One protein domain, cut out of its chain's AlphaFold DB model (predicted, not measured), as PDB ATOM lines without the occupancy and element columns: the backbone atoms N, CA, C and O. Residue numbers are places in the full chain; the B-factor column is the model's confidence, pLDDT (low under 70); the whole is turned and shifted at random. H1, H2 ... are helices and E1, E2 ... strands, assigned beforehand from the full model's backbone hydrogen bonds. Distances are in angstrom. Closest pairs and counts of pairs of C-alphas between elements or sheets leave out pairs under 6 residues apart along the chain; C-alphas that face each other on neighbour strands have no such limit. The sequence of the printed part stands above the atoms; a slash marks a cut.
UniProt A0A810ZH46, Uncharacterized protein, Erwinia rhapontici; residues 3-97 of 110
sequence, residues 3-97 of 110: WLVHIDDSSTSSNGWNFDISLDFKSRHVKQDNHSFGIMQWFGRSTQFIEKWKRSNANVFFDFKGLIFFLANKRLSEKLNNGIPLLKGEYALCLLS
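AT A GLANCE: This is residues 3 to 97 of the 110 residues of an uncharacterized protein of Erwinia rhapontici (UniProt A0A810ZH46). A strongly twisted sheet of six strands has two short helices, H2 and H3, over one face, while H1 packs beside the strands, near the last residues of E3 and E4. The printed part has 95 residues, with E1 H1 E2 E3 H2 E4 E5 H3 E6 along the chain. The sheet's order is E1 E4 E5 E6 E3 E2, mixed; the class is mixed, helices and strands. The whole is compact, radius of gyration of the C-alphas 12.4 A, spanning 38 by 28 by 27 A.

HOW THE PARTS SIT: Edge strand E1, residues 3 to 6, is parallel to E4, residues 59 to 64, with N 5 and O 61 2.8 A apart, within hydrogen-bond range. E4 and E5, residues 67 to 71, form an antiparallel hairpin, with N 62 and O 69 at 2.8 A. E6, residues 90 to 96, is antiparallel to E5, with N 70 and O 94 at 2.8 A, and to E3, residues 35 to 41, with N 40 and O 91 at 2.8 A. E3 and edge strand E2, residues 29 to 32, form a hairpin, with N 30 and O 37 at 2.8 A. H2, residues 48 to 54, is only just over E5, with 3 C-alphas, slantwise at 45 degrees on the local plane. H3, residues 74 to 80, on the same face, is only just over E6, with 3 C-alphas, across at 81 degrees on the local plane; the closest C-alphas, Ser 77 and Ala 92, are 6.2 A apart. H1, residues 14 to 22, is on the sheet but over none of its strands. In H1, H2 and H3 every O i to N i+4 pair is within hydrogen-bond range.

IN THESE COORDINATES: E1 begins at C-alpha 3 (111.002, 99.074, 63.963). E6, 19.6 A long, ends at C-alpha 96 (100.292, 107.502, 69.484). E3 measures 19.5 A and H1 12.2 A.

THE WHOLE: The printed part has no cut and no long link. No printed residue is under 70 in pLDDT.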
ATOM      1  N   TRP A   3     110.971 100.140  62.965       96.69
ATOM      2  CA  TRP A   3     111.002  99.074  63.963       96.69
ATOM      3  C   TRP A   3     109.842  99.248  64.933       96.69
ATOM      4  O   TRP A   3     109.662 100.336  65.472       96.69
ATOM      5  N   LEU A   4     109.096  98.172  65.177       97.00
ATOM      6  CA  LEU A   4     108.200  98.061  66.322       97.00
ATOM      7  C   LEU A   4     108.878  97.159  67.353       97.00
ATOM      8  O   LEU A   4     109.108  95.979  67.097       97.00
ATOM      9  N   VAL A   5     109.257  97.736  68.484       96.44
ATOM     10  CA  VAL A   5     110.014  97.073  69.543       96.44
ATOM     11  C   VAL A   5     109.060  96.807  70.695       96.44
ATOM     12  O   VAL A   5     108.666  97.730  71.405       96.44
ATOM     13  N   HIS A   6     108.692  95.543  70.872       96.38
ATOM     14  CA  HIS A   6     107.901  95.127  72.020       96.38
ATOM     15  C   HIS A   6     108.769  95.161  73.282       96.38
ATOM     16  O   HIS A   6     109.852  94.565  73.323       96.38
ATOM     17  N   ILE A   7     108.306  95.884  74.293       94.75
ATOM     18  CA  ILE A   7     108.910  95.916  75.619       94.75
ATOM     19  C   ILE A   7     108.073  94.987  76.493       94.75
ATOM     20  O   ILE A   7     106.911  95.271  76.756       94.75
ATOM     21  N   ASP A   8     108.679  93.881  76.930       92.88
ATOM     22  CA  ASP A   8     108.015  92.896  77.787       92.88
ATOM     23  C   ASP A   8     107.561  93.554  79.096       92.88
ATOM     24  O   ASP A   8     108.394  94.082  79.841       92.88
ATOM     25  N   ASP A   9     106.255  93.521  79.358       89.75
ATOM     26  CA  ASP A   9     105.591  94.071  80.539       89.75
ATOM     27  C   ASP A   9     105.325  93.020  81.632       89.75
ATOM     28  O   ASP A   9     104.663  93.317  82.632       89.75
ATOM     29  N   SER A  10     105.886  91.813  81.489       88.81
ATOM     30  CA  SER A  10     105.847  90.781  82.521       88.81
ATOM     31  C   SER A  10     106.483  91.254  83.833       88.81
ATOM     32  O   SER A  10     107.446  92.025  83.862       88.81
ATOM     33  N   SER A  11     105.985  90.738  84.959       82.31
ATOM     34  CA  SER A  11     106.463  91.107  86.303       82.31
ATOM     35  C   SER A  11     107.935  90.759  86.562       82.31
ATOM     36  O   SER A  11     108.540  91.284  87.495       82.31
ATOM     37  N   THR A  12     108.525  89.891  85.738       86.19
ATOM     38  CA  THR A  12     109.937  89.492  85.805       86.19
ATOM     39  C   THR A  12     110.844  90.289  84.861       86.19
ATOM     40  O   THR A  12     112.069  90.154  84.926       86.19
ATOM     41  N   SER A  13     110.278  91.129  83.988       88.19
ATOM     42  CA  SER A  13     111.025  91.916  83.008       88.19
ATOM     43  C   SER A  13     111.660  93.148  83.649       88.19
ATOM     44  O   SER A  13     111.009  94.158  83.923       88.19
ATOM     45  N   SER A  14     112.980  93.104  83.839       86.44
ATOM     46  CA  SER A  14     113.723  94.261  84.352       86.44
ATOM     47  C   SER A  14     113.672  95.454  83.393       86.44
ATOM     48  O   SER A  14     113.561  96.591  83.841       86.44
ATOM     49  N   ASN A  15     113.715  95.223  82.077       88.00
ATOM     50  CA  ASN A  15     113.603  96.290  81.080       88.00
ATOM     51  C   ASN A  15     112.196  96.888  81.027       88.00
ATOM     52  O   ASN A  15     112.090  98.105  80.893       88.00
ATOM     53  N   GLY A  16     111.153  96.066  81.165       92.38
ATOM     54  CA  GLY A  16     109.772  96.531  81.273       92.38
ATOM     55  C   GLY A  16     109.587  97.433  82.478       92.38
ATOM     56  O   GLY A  16     109.135  98.563  82.329       92.38
ATOM     57  N   TRP A  17     110.039  96.980  83.651       94.31
ATOM     58  CA  TRP A  17     109.983  97.778  84.874       94.31
ATOM     59  C   TRP A  17     110.761  99.092  84.744       94.31
ATOM     60  O   TRP A  17     110.223 100.150  85.053       94.31
ATOM     61  N   ASN A  18     111.991  99.046  84.215       94.38
ATOM     62  CA  ASN A  18     112.800 100.245  83.979       94.38
ATOM     63  C   ASN A  18     112.116 101.219  83.011       94.38
ATOM     64  O   ASN A  18     112.160 102.423  83.246       94.38
ATOM     65  N   PHE A  19     111.504 100.729  81.929       95.12
ATOM     66  CA  PHE A  19     110.783 101.578  80.981       95.12
ATOM     67  C   PHE A  19     109.556 102.212  81.639       95.12
ATOM     68  O   PHE A  19     109.403 103.424  81.547       95.12
ATOM     69  N   ASP A  20     108.760 101.427  82.371       95.88
ATOM     70  CA  ASP A  20     107.560 101.875  83.089       95.88
ATOM     71  C   ASP A  20     107.860 103.040  84.038       95.88
ATOM     72  O   ASP A  20     107.249 104.101  83.937       95.88
ATOM     73  N   ILE A  21     108.867 102.886  84.908       94.62
ATOM     74  CA  ILE A  21     109.251 103.941  85.859       94.62
ATOM     75  C   ILE A  21     109.898 105.155  85.177       94.62
ATOM     76  O   ILE A  21     109.989 106.219  85.784       94.62
ATOM     77  N   SER A  22     110.368 105.002  83.935       95.94
ATOM     78  CA  SER A  22     110.946 106.093  83.142       95.94
ATOM     79  C   SER A  22     109.896 106.923  82.406       95.94
ATOM     80  O   SER A  22     110.226 107.996  81.898       95.94
ATOM     81  N   LEU A  23     108.642 106.461  82.328       96.44
ATOM     82  CA  LEU A  23     107.574 107.191  81.651       96.44
ATOM     83  C   LEU A  23     107.160 108.427  82.454       96.44
ATOM     84  O   LEU A  23     106.402 108.352  83.419       96.44
ATOM     85  N   ASP A  24     107.601 109.593  81.985       95.06
ATOM     86  CA  ASP A  24     107.224 110.889  82.544       95.06
ATOM     87  C   ASP A  24     106.853 111.893  81.444       95.06
ATOM     88  O   ASP A  24     107.679 112.634  80.912       95.06
ATOM     89  N   PHE A  25     105.566 111.928  81.104       93.81
ATOM     90  CA  PHE A  25     105.009 112.900  80.157       93.81
ATOM     91  C   PHE A  25     104.659 114.247  80.804       93.81
ATOM     92  O   PHE A  25     104.113 115.118  80.127       93.81
ATOM     93  N   LYS A  26     104.917 114.434  82.104       93.12
ATOM     94  CA  LYS A  26     104.463 115.613  82.851       93.12
ATOM     95  C   LYS A  26     105.587 116.622  83.051       93.12
ATOM     96  O   LYS A  26     105.372 117.807  82.790       93.12
ATOM     97  N   SER A  27     106.771 116.174  83.469       91.94
ATOM     98  CA  SER A  27     107.839 117.083  83.919       91.94
ATOM     99  C   SER A  27     108.470 117.907  82.800       91.94
ATOM    100  O   SER A  27     108.720 119.097  82.981       91.94
ATOM    101  N   ARG A  28     108.732 117.306  81.632       95.25
ATOM    102  CA  ARG A  28     109.304 117.996  80.461       95.25
ATOM    103  C   ARG A  28     108.509 117.648  79.212       95.25
ATOM    104  O   ARG A  28     108.897 116.778  78.437       95.25
ATOM    105  N   HIS A  29     107.385 118.331  79.034       93.94
ATOM    106  CA  HIS A  29     106.529 118.161  77.868       93.94
ATOM    107  C   HIS A  29     106.810 119.236  76.812       93.94
ATOM    108  O   HIS A  29     106.995 120.410  77.132       93.94
ATOM    109  N   VAL A  30     106.823 118.840  75.544       95.56
ATOM    110  CA  VAL A  30     107.035 119.732  74.400       95.56
ATOM    111  C   VAL A  30     105.990 119.416  73.339       95.56
ATOM    112  O   VAL A  30     105.830 118.264  72.940       95.56
ATOM    113  N   LYS A  31     105.271 120.437  72.867       93.12
ATOM    114  CA  LYS A  31     104.362 120.302  71.723       93.12
ATOM    115  C   LYS A  31     105.112 120.593  70.430       93.12
ATOM    116  O   LYS A  31     105.776 121.619  70.319       93.12
ATOM    117  N   GLN A  32     104.976 119.703  69.455       89.81
ATOM    118  CA  GLN A  32     105.539 119.845  68.116       89.81
ATOM    119  C   GLN A  32     104.466 119.426  67.114       89.81
ATOM    120  O   GLN A  32     104.069 118.262  67.066       89.81
ATOM    121  N   ASP A  33     104.006 120.385  66.313       86.44
ATOM    122  CA  ASP A  33     102.882 120.210  65.391       86.44
ATOM    123  C   ASP A  33     101.628 119.722  66.152       86.44
ATOM    124  O   ASP A  33     101.233 120.346  67.138       86.44
ATOM    125  N   ASN A  34     101.029 118.600  65.740       88.06
ATOM    126  CA  ASN A  34      99.869 117.999  66.413       88.06
ATOM    127  C   ASN A  34     100.246 116.970  67.492       88.06
ATOM    128  O   ASN A  34      99.362 116.371  68.099       88.06
ATOM    129  N   HIS A  35     101.538 116.764  67.751       93.19
ATOM    130  CA  HIS A  35     102.020 115.732  68.661       93.19
ATOM    131  C   HIS A  35     102.588 116.333  69.949       93.19
ATOM    132  O   HIS A  35     103.203 117.403  69.958       93.19
ATOM    133  N   SER A  36     102.396 115.615  71.055       94.94
ATOM    134  CA  SER A  36     102.957 115.974  72.358       94.94
ATOM    135  C   SER A  36     104.044 114.979  72.740       94.94
ATOM    136  O   SER A  36     103.794 113.778  72.823       94.94
ATOM    137  N   PHE A  37     105.243 115.494  72.990       97.81
ATOM    138  CA  PHE A  37     106.397 114.705  73.391       97.81
ATOM    139  C   PHE A  37     106.704 114.903  74.872       97.81
ATOM    140  O   PHE A  37     106.647 116.025  75.371       97.81
ATOM    141  N   GLY A  38     107.079 113.828  75.560       98.12
ATOM    142  CA  GLY A  38     107.733 113.882  76.867       98.12
ATOM    143  C   GLY A  38     109.225 113.612  76.707       98.12
ATOM    144  O   GLY A  38     109.583 112.593  76.120       98.12
ATOM    145  N   ILE A  39     110.083 114.506  77.206       97.56
ATOM    146  CA  ILE A  39     111.528 114.279  77.342       97.56
ATOM    147  C   ILE A  39     111.775 113.666  78.722       97.56
ATOM    148  O   ILE A  39     111.502 114.289  79.743       97.56
ATOM    149  N   MET A  40     112.303 112.449  78.749       96.62
ATOM    150  CA  MET A  40     112.361 111.590  79.930       96.62
ATOM    151  C   MET A  40     113.758 110.996  80.119       96.62
ATOM    152  O   MET A  40     114.573 110.958  79.193       96.62
ATOM    153  N   GLN A  41     114.031 110.546  81.343       96.88
ATOM    154  CA  GLN A  41     115.287 109.918  81.741       96.88
ATOM    155  C   GLN A  41     115.091 108.410  81.870       96.88
ATOM    156  O   GLN A  41     114.149 107.957  82.507       96.88
ATOM    157  N   TRP A  42     116.010 107.626  81.310       96.00
ATOM    158  CA  TRP A  42     116.014 106.176  81.480       96.00
ATOM    159  C   TRP A  42     116.551 105.779  82.859       96.00
ATOM    160  O   TRP A  42     117.685 106.128  83.203       96.00
ATOM    161  N   PHE A  43     115.772 104.989  83.601       92.25
ATOM    162  CA  PHE A  43     116.070 104.520  84.962       92.25
ATOM    163  C   PHE A  43     116.546 103.058  85.046       92.25
ATOM    164  O   PHE A  43     116.495 102.437  86.104       92.25
ATOM    165  N   GLY A  44     117.059 102.487  83.955       88.38
ATOM    166  CA  GLY A  44     117.724 101.181  83.991       88.38
ATOM    167  C   GLY A  44     119.228 101.264  84.261       88.38
ATOM    168  O   GLY A  44     119.885 102.253  83.940       88.38
ATOM    169  N   ARG A  45     119.812 100.167  84.766       82.88
ATOM    170  CA  ARG A  45     121.261 100.053  85.055       82.88
ATOM    171  C   ARG A  45     122.161 100.359  83.851       82.88
ATOM    172  O   ARG A  45     123.283 100.822  84.018       82.88
ATOM    173  N   SER A  46     121.682 100.072  82.642       89.88
ATOM    174  CA  SER A  46     122.371 100.370  81.388       89.88
ATOM    175  C   SER A  46     121.478 101.219  80.497       89.88
ATOM    176  O   SER A  46     120.331 100.859  80.248       89.88
ATOM    177  N   THR A  47     122.025 102.310  79.961       93.88
ATOM    178  CA  THR A  47     121.355 103.185  78.984       93.88
ATOM    179  C   THR A  47     121.509 102.695  77.543       93.88
ATOM    180  O   THR A  47     120.971 103.311  76.627       93.88
ATOM    181  N   GLN A  48     122.222 101.585  77.305       93.06
ATOM    182  CA  GLN A  48     122.485 101.085  75.948       93.06
ATOM    183  C   GLN A  48     121.206 100.785  75.164       93.06
ATOM    184  O   GLN A  48     121.176 101.032  73.961       93.06
ATOM    185  N   PHE A  49     120.162 100.287  75.837       91.31
ATOM    186  CA  PHE A  49     118.871 100.008  75.213       91.31
ATOM    187  C   PHE A  49     118.318 101.258  74.520       91.31
ATOM    188  O   PHE A  49     118.130 101.256  73.303       91.31
ATOM    189  N   ILE A  50     118.140 102.349  75.270       94.31
ATOM    190  CA  ILE A  50     117.558 103.571  74.720       94.31
ATOM    191  C   ILE A  50     118.520 104.296  73.773       94.31
ATOM    192  O   ILE A  50     118.104 104.808  72.736       94.31
ATOM    193  N   GLU A  51     119.822 104.283  74.067       95.19
ATOM    194  CA  GLU A  51     120.839 104.926  73.227       95.19
ATOM    195  C   GLU A  51     120.947 104.279  71.845       95.19
ATOM    196  O   GLU A  51     121.089 104.992  70.849       95.19
ATOM    197  N   LYS A  52     120.848 102.947  71.763       94.00
ATOM    198  CA  LYS A  52     120.855 102.222  70.486       94.00
ATOM    199  C   LYS A  52     119.691 102.671  69.604       94.00
ATOM    200  O   LYS A  52     119.901 102.989  68.436       94.00
ATOM    201  N   TRP A  53     118.485 102.720  70.163       94.88
ATOM    202  CA  TRP A  53     117.282 103.071  69.410       94.88
ATOM    203  C   TRP A  53     117.217 104.562  69.057       94.88
ATOM    204  O   TRP A  53     116.934 104.890  67.908       94.88
ATOM    205  N   LYS A  54     117.588 105.463  69.978       93.38
ATOM    206  CA  LYS A  54     117.629 106.925  69.760       93.38
ATOM    207  C   LYS A  54     118.551 107.334  68.602       93.38
ATOM    208  O   LYS A  54     118.304 108.331  67.922       93.38
ATOM    209  N   ARG A  55     119.634 106.579  68.384       92.56
ATOM    210  CA  ARG A  55     120.628 106.821  67.321       92.56
ATOM    211  C   ARG A  55     120.282 106.151  65.992       92.56
ATOM    212  O   ARG A  55     121.011 106.343  65.022       92.56
ATOM    213  N   SER A  56     119.217 105.355  65.946       92.44
ATOM    214  CA  SER A  56     118.772 104.711  64.715       92.44
ATOM    215  C   SER A  56     118.270 105.747  63.706       92.44
ATOM    216  O   SER A  56     117.612 106.719  64.071       92.44
ATOM    217  N   ASN A  57     118.542 105.504  62.423       90.25
ATOM    218  CA  ASN A  57     117.953 106.269  61.318       90.25
ATOM    219  C   ASN A  57     116.556 105.755  60.923       90.25
ATOM    220  O   ASN A  57     115.893 106.369  60.092       90.25
ATOM    221  N   ALA A  58     116.116 104.620  61.473       92.31
ATOM    222  CA  ALA A  58     114.765 104.107  61.266       92.31
ATOM    223  C   ALA A  58     113.757 104.826  62.175       92.31
ATOM    224  O   ALA A  58     114.111 105.292  63.257       92.31
ATOM    225  N   ASN A  59     112.484 104.834  61.776       94.12
ATOM    226  CA  ASN A  59     111.401 105.209  62.686       94.12
ATOM    227  C   ASN A  59     111.235 104.103  63.731       94.12
ATOM    228  O   ASN A  59     111.010 102.950  63.367       94.12
ATOM    229  N   VAL A  60     111.396 104.430  65.012       97.25
ATOM    230  CA  VAL A  60     111.321 103.449  66.101       97.25
ATOM    231  C   VAL A  60     110.057 103.687  66.909       97.25
ATOM    232  O   VAL A  60     109.788 104.806  67.344       97.25
ATOM    233  N   PHE A  61     109.314 102.610  67.129       97.88
ATOM    234  CA  PHE A  61     108.123 102.576  67.955       97.88
ATOM    235  C   PHE A  61     108.314 101.559  69.080       97.88
ATOM    236  O   PHE A  61     108.882 100.492  68.847       97.88
ATOM    237  N   PHE A  62     107.834 101.875  70.277       97.88
ATOM    238  CA  PHE A  62     107.752 100.947  71.399       97.88
ATOM    239  C   PHE A  62     106.308 100.512  71.600       97.88
ATOM    240  O   PHE A  62     105.428 101.363  71.689       97.88
ATOM    241  N   ASP A  63     106.087  99.206  71.679       97.50
ATOM    242  CA  ASP A  63     104.833  98.621  72.151       97.50
ATOM    243  C   ASP A  63     105.014  98.211  73.612       97.50
ATOM    244  O   ASP A  63     105.923  97.438  73.928       97.50
ATOM    245  N   PHE A  64     104.200  98.776  74.499       97.38
ATOM    246  CA  PHE A  64     104.274  98.524  75.933       97.38
ATOM    247  C   PHE A  64     102.896  98.681  76.577       97.38
ATOM    248  O   PHE A  64     102.270  99.735  76.447       97.38
ATOM    249  N   LYS A  65     102.423  97.644  77.285       95.44
ATOM    250  CA  LYS A  65     101.105  97.614  77.952       95.44
ATOM    251  C   LYS A  65      99.934  98.006  77.033       95.44
ATOM    252  O   LYS A  65      98.998  98.685  77.450       95.44
ATOM    253  N   GLY A  66     100.001  97.608  75.760       94.19
ATOM    254  CA  GLY A  66      98.983  97.919  74.750       94.19
ATOM    255  C   GLY A  66      99.004  99.363  74.233       94.19
ATOM    256  O   GLY A  66      98.083  99.763  73.521       94.19
ATOM    257  N   LEU A  67     100.028 100.145  74.580       97.50
ATOM    258  CA  LEU A  67     100.241 101.505  74.094       97.50
ATOM    259  C   LEU A  67     101.410 101.541  73.111       97.50
ATOM    260  O   LEU A  67     102.416 100.856  73.297       97.50
ATOM    261  N   ILE A  68     101.290 102.393  72.090       98.12
ATOM    262  CA  ILE A  68     102.338 102.607  71.094       98.12
ATOM    263  C   ILE A  68     102.992 103.963  71.318       98.12
ATOM    264  O   ILE A  68     102.334 105.002  71.289       98.12
ATOM    265  N   PHE A  69     104.307 103.957  71.484       98.06
ATOM    266  CA  PHE A  69     105.104 105.164  71.648       98.06
ATOM    267  C   PHE A  69     106.038 105.345  70.465       98.06
ATOM    268  O   PHE A  69     106.802 104.446  70.135       98.06
ATOM    269  N   PHE A  70     106.045 106.521  69.854       97.38
ATOM    270  CA  PHE A  70     107.071 106.901  68.894       97.38
ATOM    271  C   PHE A  70     108.293 107.471  69.613       97.38
ATOM    272  O   PHE A  70     108.174 108.421  70.391       97.38
ATOM    273  N   LEU A  71     109.472 106.914  69.330       97.81
ATOM    274  CA  LEU A  71     110.746 107.411  69.838       97.81
ATOM    275  C   LEU A  71     111.311 108.470  68.893       97.81
ATOM    276  O   LEU A  71     111.642 108.188  67.739       97.81
ATOM    277  N   ALA A  72     111.511 109.680  69.412       96.50
ATOM    278  CA  ALA A  72     112.197 110.722  68.671       96.50
ATOM    279  C   ALA A  72     113.661 110.320  68.430       96.50
ATOM    280  O   ALA A  72     114.434 110.098  69.364       96.50
ATOM    281  N   ASN A  73     114.066 110.273  67.161       94.44
ATOM    282  CA  ASN A  73     115.468 110.085  66.790       94.44
ATOM    283  C   ASN A  73     116.330 111.292  67.210       94.44
ATOM    284  O   ASN A  73     115.815 112.310  67.680       94.44
ATOM    285  N   LYS A  74     117.649 111.203  67.000       93.88
ATOM    286  CA  LYS A  74     118.604 112.271  67.347       93.88
ATOM    287  C   LYS A  74     118.178 113.660  66.842       93.88
ATOM    288  O   LYS A  74     118.101 114.591  67.636       93.88
ATOM    289  N   ARG A  75     117.867 113.790  65.546       93.62
ATOM    290  CA  ARG A  75     117.528 115.079  64.917       93.62
ATOM    291  C   ARG A  75     116.236 115.666  65.480       93.62
ATOM    292  O   ARG A  75     116.165 116.866  65.737       93.62
ATOM    293  N   LEU A  76     115.206 114.839  65.653       95.12
ATOM    294  CA  LEU A  76     113.939 115.292  66.221       95.12
ATOM    295  C   LEU A  76     114.100 115.646  67.701       95.12
ATOM    296  O   LEU A  76     113.621 116.688  68.122       95.12
ATOM    297  N   SER A  77     114.828 114.834  68.466       95.25
ATOM    298  CA  SER A  77     115.131 115.097  69.876       95.25
ATOM    299  C   SER A  77     115.864 116.427  70.077       95.25
ATOM    300  O   SER A  77     115.496 117.198  70.956       95.25
ATOM    301  N   GLU A  78     116.856 116.731  69.235       95.50
ATOM    302  CA  GLU A  78     117.547 118.028  69.232       95.50
ATOM    303  C   GLU A  78     116.578 119.178  68.938       95.50
ATOM    304  O   GLU A  78     116.569 120.175  69.658       95.50
ATOM    305  N   LYS A  79     115.712 119.031  67.927       95.31
ATOM    306  CA  LYS A  79     114.692 120.038  67.600       95.31
ATOM    307  C   LYS A  79     113.735 120.286  68.774       95.31
ATOM    308  O   LYS A  79     113.477 121.439  69.101       95.31
ATOM    309  N   LEU A  80     113.253 119.220  69.414       95.75
ATOM    310  CA  LEU A  80     112.355 119.288  70.575       95.75
ATOM    311  C   LEU A  80     113.012 119.962  71.785       95.75
ATOM    312  O   LEU A  80     112.325 120.558  72.607       95.75
ATOM    313  N   ASN A  81     114.337 119.889  71.891       96.50
ATOM    314  CA  ASN A  81     115.109 120.461  72.986       96.50
ATOM    315  C   ASN A  81     115.830 121.757  72.563       96.50
ATOM    316  O   ASN A  81     116.981 121.988  72.924       96.50
ATOM    317  N   ASN A  82     115.155 122.607  71.780       95.06
ATOM    318  CA  ASN A  82     115.638 123.932  71.356       95.06
ATOM    319  C   ASN A  82     117.003 123.918  70.638       95.06
ATOM    320  O   ASN A  82     117.819 124.821  70.808       95.06
ATOM    321  N   GLY A  83     117.270 122.880  69.843       95.31
ATOM    322  CA  GLY A  83     118.537 122.693  69.129       95.31
ATOM    323  C   GLY A  83     119.666 122.111  69.985       95.31
ATOM    324  O   GLY A  83     120.771 121.926  69.479       95.31
ATOM    325  N   ILE A  84     119.409 121.802  71.258       96.06
ATOM    326  CA  ILE A  84     120.398 121.246  72.182       96.06
ATOM    327  C   ILE A  84     120.256 119.717  72.210       96.06
ATOM    328  O   ILE A  84     119.163 119.210  72.470       96.06
ATOM    329  N   PRO A  85     121.332 118.941  71.993       95.31
ATOM    330  CA  PRO A  85     121.271 117.488  72.112       95.31
ATOM    331  C   PRO A  85     120.817 117.023  73.501       95.31
ATOM    332  O   PRO A  85     121.245 117.568  74.516       95.31
ATOM    333  N   LEU A  86     119.985 115.979  73.537       95.94
ATOM    334  CA  LEU A  86     119.626 115.301  74.785       95.94
ATOM    335  C   LEU A  86     120.848 114.619  75.408       95.94
ATOM    336  O   LEU A  86     121.696 114.063  74.695       95.94
ATOM    337  N   LEU A  87     120.904 114.601  76.737       96.19
ATOM    338  CA  LEU A  87     121.969 113.947  77.487       96.19
ATOM    339  C   LEU A  87     121.930 112.419  77.304       96.19
ATOM    340  O   LEU A  87     120.983 111.820  76.779       96.19
ATOM    341  N   LYS A  88     123.004 111.749  77.730       95.25
ATOM    342  CA  LYS A  88     123.067 110.284  77.710       95.25
ATOM    343  C   LYS A  88     121.989 109.705  78.631       95.25
ATOM    344  O   LYS A  88     121.940 110.038  79.809       95.25
ATOM    345  N   GLY A  89     121.180 108.790  78.105       95.81
ATOM    346  CA  GLY A  89     120.048 108.204  78.828       95.81
ATOM    347  C   GLY A  89     118.775 109.051  78.808       95.81
ATOM    348  O   GLY A  89     117.727 108.522  79.165       95.81
ATOM    349  N   GLU A  90     118.829 110.297  78.332       97.12
ATOM    350  CA  GLU A  90     117.626 111.059  78.005       97.12
ATOM    351  C   GLU A  90     117.092 110.659  76.627       97.12
ATOM    352  O   GLU A  90     117.851 110.364  75.690       97.12
ATOM    353  N   TYR A  91     115.773 110.670  76.494       97.50
ATOM    354  CA  TYR A  91     115.061 110.354  75.263       97.50
ATOM    355  C   TYR A  91     113.710 111.063  75.235       97.50
ATOM    356  O   TYR A  91     113.227 111.507  76.272       97.50
ATOM    357  N   ALA A  92     113.096 111.172  74.056       97.81
ATOM    358  CA  ALA A  92     111.767 111.752  73.934       97.81
ATOM    359  C   ALA A  92     110.783 110.772  73.295       97.81
ATOM    360  O   ALA A  92     111.088 110.173  72.260       97.81
ATOM    361  N   LEU A  93     109.609 110.625  73.907       98.00
ATOM    362  CA  LEU A  93     108.516 109.794  73.404       98.00
ATOM    363  C   LEU A  93     107.296 110.635  73.063       98.00
ATOM    364  O   LEU A  93     106.999 111.596  73.764       98.00
ATOM    365  N   CYS A  94     106.555 110.207  72.049       97.56
ATOM    366  CA  CYS A  94     105.179 110.619  71.801       97.56
ATOM    367  C   CYS A  94     104.280 109.391  71.930       97.56
ATOM    368  O   CYS A  94     104.559 108.369  71.307       97.56
ATOM    369  N   LEU A  95     103.212 109.479  72.719       97.38
ATOM    370  CA  LEU A  95     102.155 108.468  72.699       97.38
ATOM    371  C   LEU A  95     101.354 108.625  71.401       97.38
ATOM    372  O   LEU A  95     101.031 109.754  71.034       97.38
ATOM    373  N   LEU A  96     101.062 107.519  70.723       96.81
ATOM    374  CA  LEU A  96     100.292 107.502  69.484       96.81
ATOM    375  C   LEU A  96      98.973 106.752  69.656       96.81
ATOM    376  O   LEU A  96      98.901 105.735  70.351       96.81
ATOM    377  N   SER A  97      97.951 107.210  68.941       95.75
ATOM    378  CA  SER A  97      96.802 106.380  68.602       95.75
ATOM    379  C   SER A  97      97.200 105.281  67.610       95.75
ATOM    380  O   SER A  97      98.264 105.301  66.977       95.75
TER     381      SER A  97